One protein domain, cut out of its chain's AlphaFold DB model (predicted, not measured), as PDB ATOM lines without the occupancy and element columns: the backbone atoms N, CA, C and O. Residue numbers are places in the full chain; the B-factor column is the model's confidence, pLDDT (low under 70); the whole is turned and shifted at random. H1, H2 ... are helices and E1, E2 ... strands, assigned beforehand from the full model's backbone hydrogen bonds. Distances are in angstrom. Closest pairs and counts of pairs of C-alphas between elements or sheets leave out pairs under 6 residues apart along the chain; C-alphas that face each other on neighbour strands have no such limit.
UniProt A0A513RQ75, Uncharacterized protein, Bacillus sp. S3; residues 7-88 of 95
ATOM      1  N   ARG A   7     114.816 152.116 156.038       94.56
ATOM      2  CA  ARG A   7     115.349 153.198 155.209       94.56
ATOM      3  C   ARG A   7     115.033 153.008 153.736       94.56
ATOM      4  O   ARG A   7     114.950 151.892 153.230       94.56
ATOM      5  N   LEU A   8     114.927 154.126 153.036       95.31
ATOM      6  CA  LEU A   8     114.905 154.207 151.587       95.31
ATOM      7  C   LEU A   8     116.251 154.747 151.108       95.31
ATOM      8  O   LEU A   8     116.695 155.812 151.541       95.31
ATOM      9  N   ARG A   9     116.890 154.036 150.180       95.81
ATOM     10  CA  ARG A   9     118.150 154.450 149.556       95.81
ATOM     11  C   ARG A   9     118.031 154.524 148.043       95.81
ATOM     12  O   ARG A   9     117.246 153.797 147.436       95.81
ATOM     13  N   LYS A  10     118.864 155.362 147.430       95.12
ATOM     14  CA  LYS A  10     119.083 155.404 145.984       95.12
ATOM     15  C   LYS A  10     120.558 155.199 145.701       95.12
ATOM     16  O   LYS A  10     121.397 155.956 146.182       95.12
ATOM     17  N   LYS A  11     120.899 154.166 144.926       93.06
ATOM     18  CA  LYS A  11     122.298 153.741 144.741       93.06
ATOM     19  C   LYS A  11     122.984 153.557 146.101       93.06
ATOM     20  O   LYS A  11     122.639 152.604 146.788       93.06
ATOM     21  N   LYS A  12     123.927 154.424 146.493       92.06
ATOM     22  CA  LYS A  12     124.687 154.358 147.759       92.06
ATOM     23  C   LYS A  12     124.221 155.368 148.822       92.06
ATOM     24  O   LYS A  12     124.767 155.360 149.917       92.06
ATOM     25  N   GLU A  13     123.233 156.204 148.518       95.19
ATOM     26  CA  GLU A  13     122.788 157.295 149.391       95.19
ATOM     27  C   GLU A  13     121.489 156.933 150.110       95.19
ATOM     28  O   GLU A  13     120.565 156.399 149.492       95.19
ATOM     29  N   ILE A  14     121.407 157.245 151.405       94.50
ATOM     30  CA  ILE A  14     120.162 157.157 152.174       94.50
ATOM     31  C   ILE A  14     119.355 158.422 151.883       94.50
ATOM     32  O   ILE A  14     119.844 159.529 152.088       94.50
ATOM     33  N   LEU A  15     118.133 158.251 151.379       94.12
ATOM     34  CA  LEU A  15     117.226 159.360 151.087       94.12
ATOM     35  C   LEU A  15     116.403 159.756 152.313       94.12
ATOM     36  O   LEU A  15     116.162 160.938 152.533       94.12
ATOM     37  N   ILE A  16     115.909 158.754 153.042       94.62
ATOM     38  CA  ILE A  16     115.050 158.923 154.215       94.62
ATOM     39  C   ILE A  16     115.013 157.618 155.011       94.62
ATOM     40  O   ILE A  16     114.877 156.538 154.433       94.62
ATOM     41  N   GLY A  17     115.109 157.716 156.328       93.00
ATOM     42  CA  GLY A  17     114.903 156.631 157.275       93.00
ATOM     43  C   GLY A  17     113.808 156.925 158.293       93.00
ATOM     44  O   GLY A  17     113.229 158.013 158.350       93.00
ATOM     45  N   GLU A  18     113.540 155.926 159.123       90.81
ATOM     46  CA  GLU A  18     112.599 156.034 160.237       90.81
ATOM     47  C   GLU A  18     113.015 157.131 161.233       90.81
ATOM     48  O   GLU A  18     112.216 158.017 161.548       90.81
ATOM     49  N   THR A  19     114.298 157.177 161.602       89.00
ATOM     50  CA  THR A  19     114.856 158.199 162.502       89.00
ATOM     51  C   THR A  19     114.697 159.623 161.963       89.00
ATOM     52  O   THR A  19     114.471 160.542 162.751       89.00
ATOM     53  N   ASP A  20     114.745 159.826 160.642       91.38
ATOM     54  CA  ASP A  20     114.525 161.143 160.026       91.38
ATOM     55  C   ASP A  20     113.077 161.612 160.218       91.38
ATOM     56  O   ASP A  20     112.825 162.782 160.502       91.38
ATOM     57  N   CYS A  21     112.115 160.688 160.108       89.25
ATOM     58  CA  CYS A  21     110.698 160.973 160.340       89.25
ATOM     59  C   CYS A  21     110.412 161.315 161.809       89.25
ATOM     60  O   CYS A  21     109.503 162.097 162.080       89.25
ATOM     61  N   ILE A  22     111.176 160.745 162.746       88.50
ATOM     62  CA  ILE A  22     111.069 161.031 164.183       88.50
ATOM     63  C   ILE A  22     111.751 162.359 164.531       88.50
ATOM     64  O   ILE A  22     111.191 163.168 165.270       88.50
ATOM     65  N   SER A  23     112.949 162.594 163.995       90.56
ATOM     66  CA  SER A  23     113.804 163.727 164.374       90.56
ATOM     67  C   SER A  23     113.402 165.028 163.681       90.56
ATOM     68  O   SER A  23     113.458 166.099 164.281       90.56
ATOM     69  N   GLU A  24     112.951 164.952 162.425       92.00
ATOM     70  CA  GLU A  24     112.515 166.102 161.629       92.00
ATOM     71  C   GLU A  24     111.127 165.864 160.983       92.00
ATOM     72  O   GLU A  24     110.975 165.942 159.756       92.00
ATOM     73  N   PRO A  25     110.059 165.653 161.777       89.19
ATOM     74  CA  PRO A  25     108.731 165.249 161.284       89.19
ATOM     75  C   PRO A  25     108.045 166.289 160.382       89.19
ATOM     76  O   PRO A  25     107.104 165.976 159.653       89.19
ATOM     77  N   LYS A  26     108.495 167.553 160.419       89.56
ATOM     78  CA  LYS A  26     108.006 168.618 159.523       89.56
ATOM     79  C   LYS A  26     108.561 168.495 158.101       89.56
ATOM     80  O   LYS A  26     107.962 169.029 157.172       89.56
ATOM     81  N   LYS A  27     109.705 167.830 157.941       88.12
ATOM     82  CA  LYS A  27     110.443 167.700 156.680       88.12
ATOM     83  C   LYS A  27     110.310 166.296 156.098       88.12
ATOM     84  O   LYS A  27     110.130 166.142 154.889       88.12
ATOM     85  N   PHE A  28     110.344 165.283 156.956       89.19
ATOM     86  CA  PHE A  28     110.286 163.880 156.571       89.19
ATOM     87  C   PHE A  28     109.039 163.216 157.142       89.19
ATOM     88  O   PHE A  28     108.670 163.416 158.294       89.19
ATOM     89  N   SER A  29     108.354 162.432 156.311       87.62
ATOM     90  CA  SER A  29     107.159 161.703 156.723       87.62
ATOM     91  C   SER A  29     106.970 160.448 155.882       87.62
ATOM     92  O   SER A  29     107.453 160.357 154.749       87.62
ATOM     93  N   HIS A  30     106.149 159.517 156.370       85.38
ATOM     94  CA  HIS A  30     105.719 158.361 155.579       85.38
ATOM     95  C   HIS A  30     105.028 158.752 154.260       85.38
ATOM     96  O   HIS A  30     105.075 157.989 153.295       85.38
ATOM     97  N   LYS A  31     104.421 159.947 154.169       88.19
ATOM     98  CA  LYS A  31     103.854 160.451 152.907       88.19
ATOM     99  C   LYS A  31     104.948 160.726 151.875       88.19
ATOM    100  O   LYS A  31     104.758 160.413 150.704       88.19
ATOM    101  N   THR A  32     106.094 161.251 152.307       88.81
ATOM    102  CA  THR A  32     107.265 161.469 151.448       88.81
ATOM    103  C   THR A  32     107.753 160.144 150.867       88.81
ATOM    104  O   THR A  32     107.904 160.031 149.653       88.81
ATOM    105  N   VAL A  33     107.902 159.112 151.707       89.94
ATOM    106  CA  VAL A  33     108.288 157.756 151.270       89.94
ATOM    107  C   VAL A  33     107.286 157.198 150.263       89.94
ATOM    108  O   VAL A  33     107.677 156.741 149.192       89.94
ATOM    109  N   LYS A  34     105.987 157.286 150.576       89.94
ATOM    110  CA  LYS A  34     104.918 156.824 149.685       89.94
ATOM    111  C   LYS A  34     105.018 157.492 148.317       89.94
ATOM    112  O   LYS A  34     104.963 156.797 147.313       89.94
ATOM    113  N   ASN A  35     105.209 158.807 148.262       91.06
ATOM    114  CA  ASN A  35     105.319 159.533 146.996       91.06
ATOM    115  C   ASN A  35     106.566 159.145 146.189       91.06
ATOM    116  O   ASN A  35     106.498 159.108 144.967       91.06
ATOM    117  N   LEU A  36     107.684 158.832 146.852       90.38
ATOM    118  CA  LEU A  36     108.911 158.377 146.186       90.38
ATOM    119  C   LEU A  36     108.774 156.973 145.575       90.38
ATOM    120  O   LEU A  36     109.417 156.683 144.566       90.38
ATOM    121  N   LEU A  37     107.950 156.119 146.188       91.25
ATOM    122  CA  LEU A  37     107.738 154.727 145.778       91.25
ATOM    123  C   LEU A  37     106.503 154.526 144.890       91.25
ATOM    124  O   LEU A  37     106.413 153.526 144.180       91.25
ATOM    125  N   LEU A  38     105.537 155.446 144.924       91.06
ATOM    126  CA  LEU A  38     104.332 155.367 144.102       91.06
ATOM    127  C   LEU A  38     104.695 155.303 142.617       91.06
ATOM    128  O   LEU A  38     105.590 155.999 142.143       91.06
ATOM    129  N   SER A  39     103.974 154.447 141.893       89.12
ATOM    130  CA  SER A  39     104.173 154.184 140.463       89.12
ATOM    131  C   SER A  39     105.535 153.587 140.088       89.12
ATOM    132  O   SER A  39     105.801 153.420 138.902       89.12
ATOM    133  N   ARG A  40     106.378 153.219 141.064       92.38
ATOM    134  CA  ARG A  40     107.638 152.520 140.807       92.38
ATOM    135  C   ARG A  40     107.401 151.032 140.649       92.38
ATOM    136  O   ARG A  40     106.757 150.397 141.487       92.38
ATOM    137  N   LYS A  41     107.967 150.455 139.591       94.44
ATOM    138  CA  LYS A  41     107.954 149.008 139.395       94.44
ATOM    139  C   LYS A  41     108.856 148.332 140.430       94.44
ATOM    140  O   LYS A  41     110.026 148.691 140.552       94.44
ATOM    141  N   ILE A  42     108.316 147.331 141.126       95.94
ATOM    142  CA  ILE A  42     109.099 146.403 141.949       95.94
ATOM    143  C   ILE A  42     109.865 145.472 141.006       95.94
ATOM    144  O   ILE A  42     109.268 144.820 140.147       95.94
ATOM    145  N   LEU A  43     111.186 145.442 141.150       96.69
ATOM    146  CA  LEU A  43     112.081 144.577 140.383       96.69
ATOM    147  C   LEU A  43     112.400 143.290 141.137       96.69
ATOM    148  O   LEU A  43     112.518 142.240 140.511       96.69
ATOM    149  N   ASN A  44     112.528 143.371 142.462       95.44
ATOM    150  CA  ASN A  44     112.866 142.230 143.299       95.44
ATOM    151  C   ASN A  44     112.356 142.416 144.734       95.44
ATOM    152  O   ASN A  44     112.260 143.539 145.233       95.44
ATOM    153  N   ILE A  45     112.069 141.301 145.400       92.88
ATOM    154  CA  ILE A  45     111.771 141.229 146.830       92.88
ATOM    155  C   ILE A  45     112.656 140.128 147.401       92.88
ATOM    156  O   ILE A  45     112.668 139.015 146.884       92.88
ATOM    157  N   SER A  46     113.409 140.434 148.452       90.19
ATOM    158  CA  SER A  46     114.337 139.481 149.057       90.19
ATOM    159  C   SER A  46     114.376 139.613 150.569       90.19
ATOM    160  O   SER A  46     114.124 140.681 151.128       90.19
ATOM    161  N   LEU A  47     114.706 138.504 151.220       85.62
ATOM    162  CA  LEU A  47     115.002 138.438 152.638       85.62
ATOM    163  C   LEU A  47     116.460 138.002 152.782       85.62
ATOM    164  O   LEU A  47     116.819 136.906 152.359       85.62
ATOM    165  N   ILE A  48     117.301 138.886 153.313       84.00
ATOM    166  CA  ILE A  48     118.738 138.653 153.470       84.00
ATOM    167  C   ILE A  48     118.991 138.196 154.902       84.00
ATOM    168  O   ILE A  48     118.615 138.903 155.840       84.00
ATOM    169  N   GLU A  49     119.620 137.025 155.039       78.44
ATOM    170  CA  GLU A  49     120.020 136.431 156.327       78.44
ATOM    171  C   GLU A  49     118.867 136.341 157.337       78.44
ATOM    172  O   GLU A  49     119.087 136.456 158.530       78.44
ATOM    173  N   GLU A  50     117.624 136.202 156.860       72.81
ATOM    174  CA  GLU A  50     116.403 136.164 157.690       72.81
ATOM    175  C   GLU A  50     116.122 137.447 158.503       72.81
ATOM    176  O   GLU A  50     115.122 137.533 159.213       72.81
ATOM    177  N   LEU A  51     116.934 138.494 158.327       73.44
ATOM    178  CA  LEU A  51     116.913 139.703 159.150       73.44
ATOM    179  C   LEU A  51     116.504 140.954 158.371       73.44
ATOM    180  O   LEU A  51     115.781 141.804 158.898       73.44
ATOM    181  N   ILE A  52     116.962 141.089 157.122       83.88
ATOM    182  CA  ILE A  52     116.763 142.309 156.331       83.88
ATOM    183  C   ILE A  52     115.804 142.031 155.185       83.88
ATOM    184  O   ILE A  52     116.161 141.389 154.193       83.88
ATOM    185  N   PHE A  53     114.595 142.574 155.286       86.75
ATOM    186  CA  PHE A  53     113.644 142.536 154.187       86.75
ATOM    187  C   PHE A  53     113.902 143.695 153.231       86.75
ATOM    188  O   PHE A  53     113.992 144.860 153.619       86.75
ATOM    189  N   THR A  54     114.050 143.364 151.960       92.00
ATOM    190  CA  THR A  54     114.452 144.285 150.909       92.00
ATOM    191  C   THR A  54     113.427 144.271 149.786       92.00
ATOM    192  O   THR A  54     113.095 143.210 149.257       92.00
ATOM    193  N   ILE A  55     113.015 145.460 149.346       94.19
ATOM    194  CA  ILE A  55     112.300 145.654 148.083       94.19
ATOM    195  C   ILE A  55     113.158 146.534 147.176       94.19
ATOM    196  O   ILE A  55     113.509 147.661 147.538       94.19
ATOM    197  N   GLU A  56     113.483 146.032 145.993       96.06
ATOM    198  CA  GLU A  56     114.193 146.780 144.959       96.06
ATOM    199  C   GLU A  56     113.207 147.278 143.912       96.06
ATOM    200  O   GLU A  56     112.336 146.543 143.443       96.06
ATOM    201  N   PHE A  57     113.370 148.536 143.530       96.56
ATOM    202  CA  PHE A  57     112.556 149.215 142.541       96.56
ATOM    203  C   PHE A  57     113.433 149.675 141.372       96.56
ATOM    204  O   PHE A  57     114.665 149.696 141.447       96.56
ATOM    205  N   GLU A  58     112.789 150.092 140.287       94.69
ATOM    206  CA  GLU A  58     113.450 150.838 139.213       94.69
ATOM    207  C   GLU A  58     114.202 152.089 139.725       94.69
ATOM    208  O   GLU A  58     114.069 152.515 140.875       94.69
ATOM    209  N   ASP A  59     115.038 152.684 138.872       93.06
ATOM    210  CA  ASP A  59     115.877 153.846 139.207       93.06
ATOM    211  C   ASP A  59     116.872 153.637 140.365       93.06
ATOM    212  O   ASP A  59     117.403 154.606 140.921       93.06
ATOM    213  N   ASN A  60     117.219 152.381 140.674       94.06
ATOM    214  CA  ASN A  60     118.120 151.993 141.769       94.06
ATOM    215  C   ASN A  60     117.601 152.409 143.155       94.06
ATOM    216  O   ASN A  60     118.403 152.712 144.049       94.06
ATOM    217  N   LEU A  61     116.279 152.479 143.316       96.19
ATOM    218  CA  LEU A  61     115.646 152.676 144.611       96.19
ATOM    219  C   LEU A  61     115.561 151.341 145.349       96.19
ATOM    220  O   LEU A  61     115.184 150.320 144.778       96.19
ATOM    221  N   LYS A  62     115.900 151.356 146.634       96.06
ATOM    222  CA  LYS A  62     115.839 150.176 147.491       96.06
ATOM    223  C   LYS A  62     115.249 150.558 148.840       96.06
ATOM    224  O   LYS A  62     115.745 151.479 149.491       96.06
ATOM    225  N   PHE A  63     114.190 149.864 149.232       94.12
ATOM    226  CA  PHE A  63     113.605 149.952 150.561       94.12
ATOM    227  C   PHE A  63     114.132 148.789 151.398       94.12
ATOM    228  O   PHE A  63     114.050 147.639 150.970       94.12
ATOM    229  N   GLU A  64     114.696 149.096 152.559       92.25
ATOM    230  CA  GLU A  64     115.295 148.122 153.469       92.25
ATOM    231  C   GLU A  64     114.608 148.236 154.829       92.25
ATOM    232  O   GLU A  64     114.507 149.329 155.393       92.25
ATOM    233  N   LEU A  65     114.139 147.101 155.331       89.62
ATOM    234  CA  LEU A  65     113.520 146.929 156.633       89.62
ATOM    235  C   LEU A  65     114.452 146.077 157.492       89.62
ATOM    236  O   LEU A  65     114.875 145.007 157.054       89.62
ATOM    237  N   PHE A  66     114.783 146.557 158.685       85.56
ATOM    238  CA  PHE A  66     115.743 145.909 159.570       85.56
ATOM    239  C   PHE A  66     115.047 145.254 160.755       85.56
ATOM    240  O   PHE A  66     114.067 145.768 161.293       85.56
ATOM    241  N   HIS A  67     115.616 144.136 161.192       77.38
ATOM    242  CA  HIS A  67     115.247 143.491 162.439       77.38
ATOM    243  C   HIS A  67     115.549 144.410 163.633       77.38
ATOM    244  O   HIS A  67     116.676 144.880 163.786       77.38
ATOM    245  N   ALA A  68     114.546 144.682 164.471       69.94
ATOM    246  CA  ALA A  68     114.661 145.613 165.599       69.94
ATOM    247  C   ALA A  68     114.876 144.930 166.961       69.94
ATOM    248  O   ALA A  68     115.172 145.602 167.947       69.94
ATOM    249  N   SER A  69     114.669 143.614 167.036       63.84
ATOM    250  CA  SER A  69     114.585 142.870 168.294       63.84
ATOM    251  C   SER A  69     115.590 141.726 168.334       63.84
ATOM    252  O   SER A  69     115.814 141.060 167.335       63.84
ATOM    253  N   ASN A  70     116.187 141.459 169.490       58.16
ATOM    254  CA  ASN A  70     117.050 140.285 169.666       58.16
ATOM    255  C   ASN A  70     116.280 139.057 170.183       58.16
ATOM    256  O   ASN A  70     116.801 137.951 170.130       58.16
ATOM    257  N   TYR A  71     115.053 139.247 170.685       54.69
ATOM    258  CA  TYR A  71     114.302 138.225 171.434       54.69
ATOM    259  C   TYR A  71     112.896 137.940 170.885       54.69
ATOM    260  O   TYR A  71     112.275 136.965 171.291       54.69
ATOM    261  N   PHE A  72     112.394 138.774 169.973       62.59
ATOM    262  CA  PHE A  72     111.050 138.674 169.391       62.59
ATOM    263  C   PHE A  72     111.094 138.902 167.881       62.59
ATOM    264  O   PHE A  72     112.132 139.309 167.351       62.59
ATOM    265  N   GLU A  73     109.965 138.691 167.204       63.56
ATOM    266  CA  GLU A  73     109.810 139.028 165.795       63.56
ATOM    267  C   GLU A  73     110.133 140.512 165.564       63.56
ATOM    268  O   GLU A  73     109.498 141.408 166.121       63.56
ATOM    269  N   GLY A  74     111.156 140.790 164.757       66.31
ATOM    270  CA  GLY A  74     111.604 142.151 164.476       66.31
ATOM    271  C   GLY A  74     110.717 142.922 163.503       66.31
ATOM    272  O   GLY A  74     110.731 144.147 163.550       66.31
ATOM    273  N   TRP A  75     109.955 142.247 162.639       72.75
ATOM    274  CA  TRP A  75     108.930 142.852 161.791       72.75
ATOM    275  C   TRP A  75     107.887 141.829 161.323       72.75
ATOM    276  O   TRP A  75     108.143 140.627 161.247       72.75
ATOM    277  N   ASN A  76     106.701 142.334 160.974       72.81
ATOM    278  CA  ASN A  76     105.612 141.566 160.379       72.81
ATOM    279  C   ASN A  76     105.066 142.293 159.133       72.81
ATOM    280  O   ASN A  76     104.746 143.483 159.180       72.81
ATOM    281  N   LEU A  77     104.944 141.563 158.025       73.38
ATOM    282  CA  LEU A  77     104.269 141.947 156.796       73.38
ATOM    283  C   LEU A  77     102.981 141.125 156.623       73.38
ATOM    284  O   LEU A  77     103.011 139.945 156.273       73.38
ATOM    285  N   GLN A  78     101.842 141.796 156.781       78.69
ATOM    286  CA  GLN A  78     100.518 141.231 156.526       78.69
ATOM    287  C   GLN A  78     100.024 141.633 155.136       78.69
ATOM    288  O   GLN A  78     100.119 142.799 154.741       78.69
ATOM    289  N   GLY A  79      99.479 140.669 154.398       74.50
ATOM    290  CA  GLY A  79      98.898 140.859 153.074       74.50
ATOM    291  C   GLY A  79      97.454 140.364 152.987       74.50
ATOM    292  O   GLY A  79      96.867 139.873 153.949       74.50
ATOM    293  N   ASN A  80      96.873 140.483 151.794       83.19
ATOM    294  CA  ASN A  80      95.539 139.950 151.516       83.19
ATOM    295  C   ASN A  80      95.534 138.411 151.576       83.19
ATOM    296  O   ASN A  80      96.578 137.767 151.479       83.19
ATOM    297  N   ASN A  81      94.343 137.815 151.687       81.38
ATOM    298  CA  ASN A  81      94.129 136.359 151.677       81.38
ATOM    299  C   ASN A  81      94.854 135.601 152.805       81.38
ATOM    300  O   ASN A  81      95.248 134.454 152.626       81.38
ATOM    301  N   GLY A  82      95.039 136.239 153.964       77.25
ATOM    302  CA  GLY A  82      95.699 135.611 155.111       77.25
ATOM    303  C   GLY A  82      97.213 135.454 154.952       77.25
ATOM    304  O   GLY A  82      97.822 134.713 155.718       77.25
ATOM    305  N   PHE A  83      97.830 136.135 153.978       76.25
ATOM    306  CA  PHE A  83      99.284 136.167 153.853       76.25
ATOM    307  C   PHE A  83      99.905 136.873 155.061       76.25
ATOM    308  O   PHE A  83      99.543 138.008 155.379       76.25
ATOM    309  N   ASN A  84     100.857 136.209 155.707       73.12
ATOM    310  CA  ASN A  84     101.555 136.727 156.872       73.12
ATOM    311  C   ASN A  84     103.025 136.301 156.784       73.12
ATOM    312  O   ASN A  84     103.309 135.112 156.643       73.12
ATOM    313  N   LEU A  85     103.942 137.262 156.837       73.50
ATOM    314  CA  LEU A  85     105.384 137.032 156.830       73.50
ATOM    315  C   LEU A  85     105.989 137.759 158.025       73.50
ATOM    316  O   LEU A  85     105.824 138.965 158.158       73.50
ATOM    317  N   PHE A  86     106.713 137.040 158.864       70.88
ATOM    318  CA  PHE A  86     107.364 137.584 160.048       70.88
ATOM    319  C   PHE A  86     108.838 137.201 160.033       70.88
ATOM    320  O   PHE A  86     109.205 136.134 159.540       70.88
ATOM    321  N   SER A  87     109.685 138.078 160.556       70.25
ATOM    322  CA  SER A  87     111.081 137.736 160.816       70.25
ATOM    323  C   SER A  87     111.198 136.936 162.106       70.25
ATOM    324  O   SER A  87     110.576 137.300 163.105       70.25
ATOM    325  N   LEU A  88     112.019 135.889 162.104       65.94
ATOM    326  CA  LEU A  88     112.320 135.128 163.313       65.94
ATOM    327  C   LEU A  88     113.363 135.871 164.167       65.94
ATOM    328  O   LEU A  88     114.275 136.484 163.608       65.94
TER     329      LEU A  88
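Overview. This is residues 7 to 88 of the 95 residues of an uncharacterized protein of Bacillus sp. S3 (UniProt A0A513RQ75). A twisted sheet of five strands makes the main wall, with helix H2 over the part near its E2 edge and short H1 following on from E2. A separate small hairpin, E6 and E7, is set off from the sheet beyond the link of residues 66 to 75, with no contact to H2. The printed part has 82 residues with two named helices and seven named strands, in the order E1 E2 H1 H2 E3 E4 E5 E6 E7. The large sheet has the order E2 - E1 - E5 - E4 - E3, all antiparallel, and the class is mixed, helices and strands. The whole is compact, with a radius of gyration of the C-alphas of 13.6 A and spans of 32 by 29 by 27 A.

Along the chain. Find C-alpha 7 at (115.349, 153.198, 155.209), where E1 begins and runs to residue 10. E2 is residues 13 to 17, H1 residues 18 to 23, and H2 residues 30 to 37, 10.6 A long. Look next at C-alpha 42 at (109.099, 146.403, 141.949): E3 runs from there to residue 48, 16.9 A. E4, residues 52 to 57, measures 16.0 A, and E5, residues 61 to 65, 13.5 A. E6 is residues 76 to 78, and E7, residues 84 to 86, ends at C-alpha 86 at (107.364, 137.584, 160.048).

Arrangement. Start at E1 and E2, a hairpin, where N 8 and O 16 are 2.8 A apart. On the other side of E1 is E5, antiparallel at 160 degrees, with N 9 and O 62 at 2.9 A. E3, E4 and E5 form a meander, each strand the antiparallel neighbour of the one before; look for N 55 and O 63 at 2.9 A, and N 46 and O 54 at 2.9 A. H2 is on the sheet at a height over the sheet of 9.5 A; its Val 33 comes closest to Ile 16 of E2, C-alphas 7.5 A apart. H1 only grazes the sheet, with residues 18 to 20. H1 and H2 are close but not clearly touching, the closest C-alphas, of Cys 21 and His 30, being 7.4 A apart. In H1 and H2 every O i to N i+4 pair is within hydrogen-bond range. E6 and E7 form a hairpin, with N 77 and O 85 at 2.7 A; E5 and E6 are apart.

Size, cuts and confidence. The farthest C-alphas, of Glu 24 and Asn 81, are 36.4 A apart. Residues 22 to 27, of which 22 and 23 belong to H1, stand free. The printed part has no cut and no long link. Its mean pLDDT is 85.4; look for values under 70 at residues 68 to 74 and at residue 88.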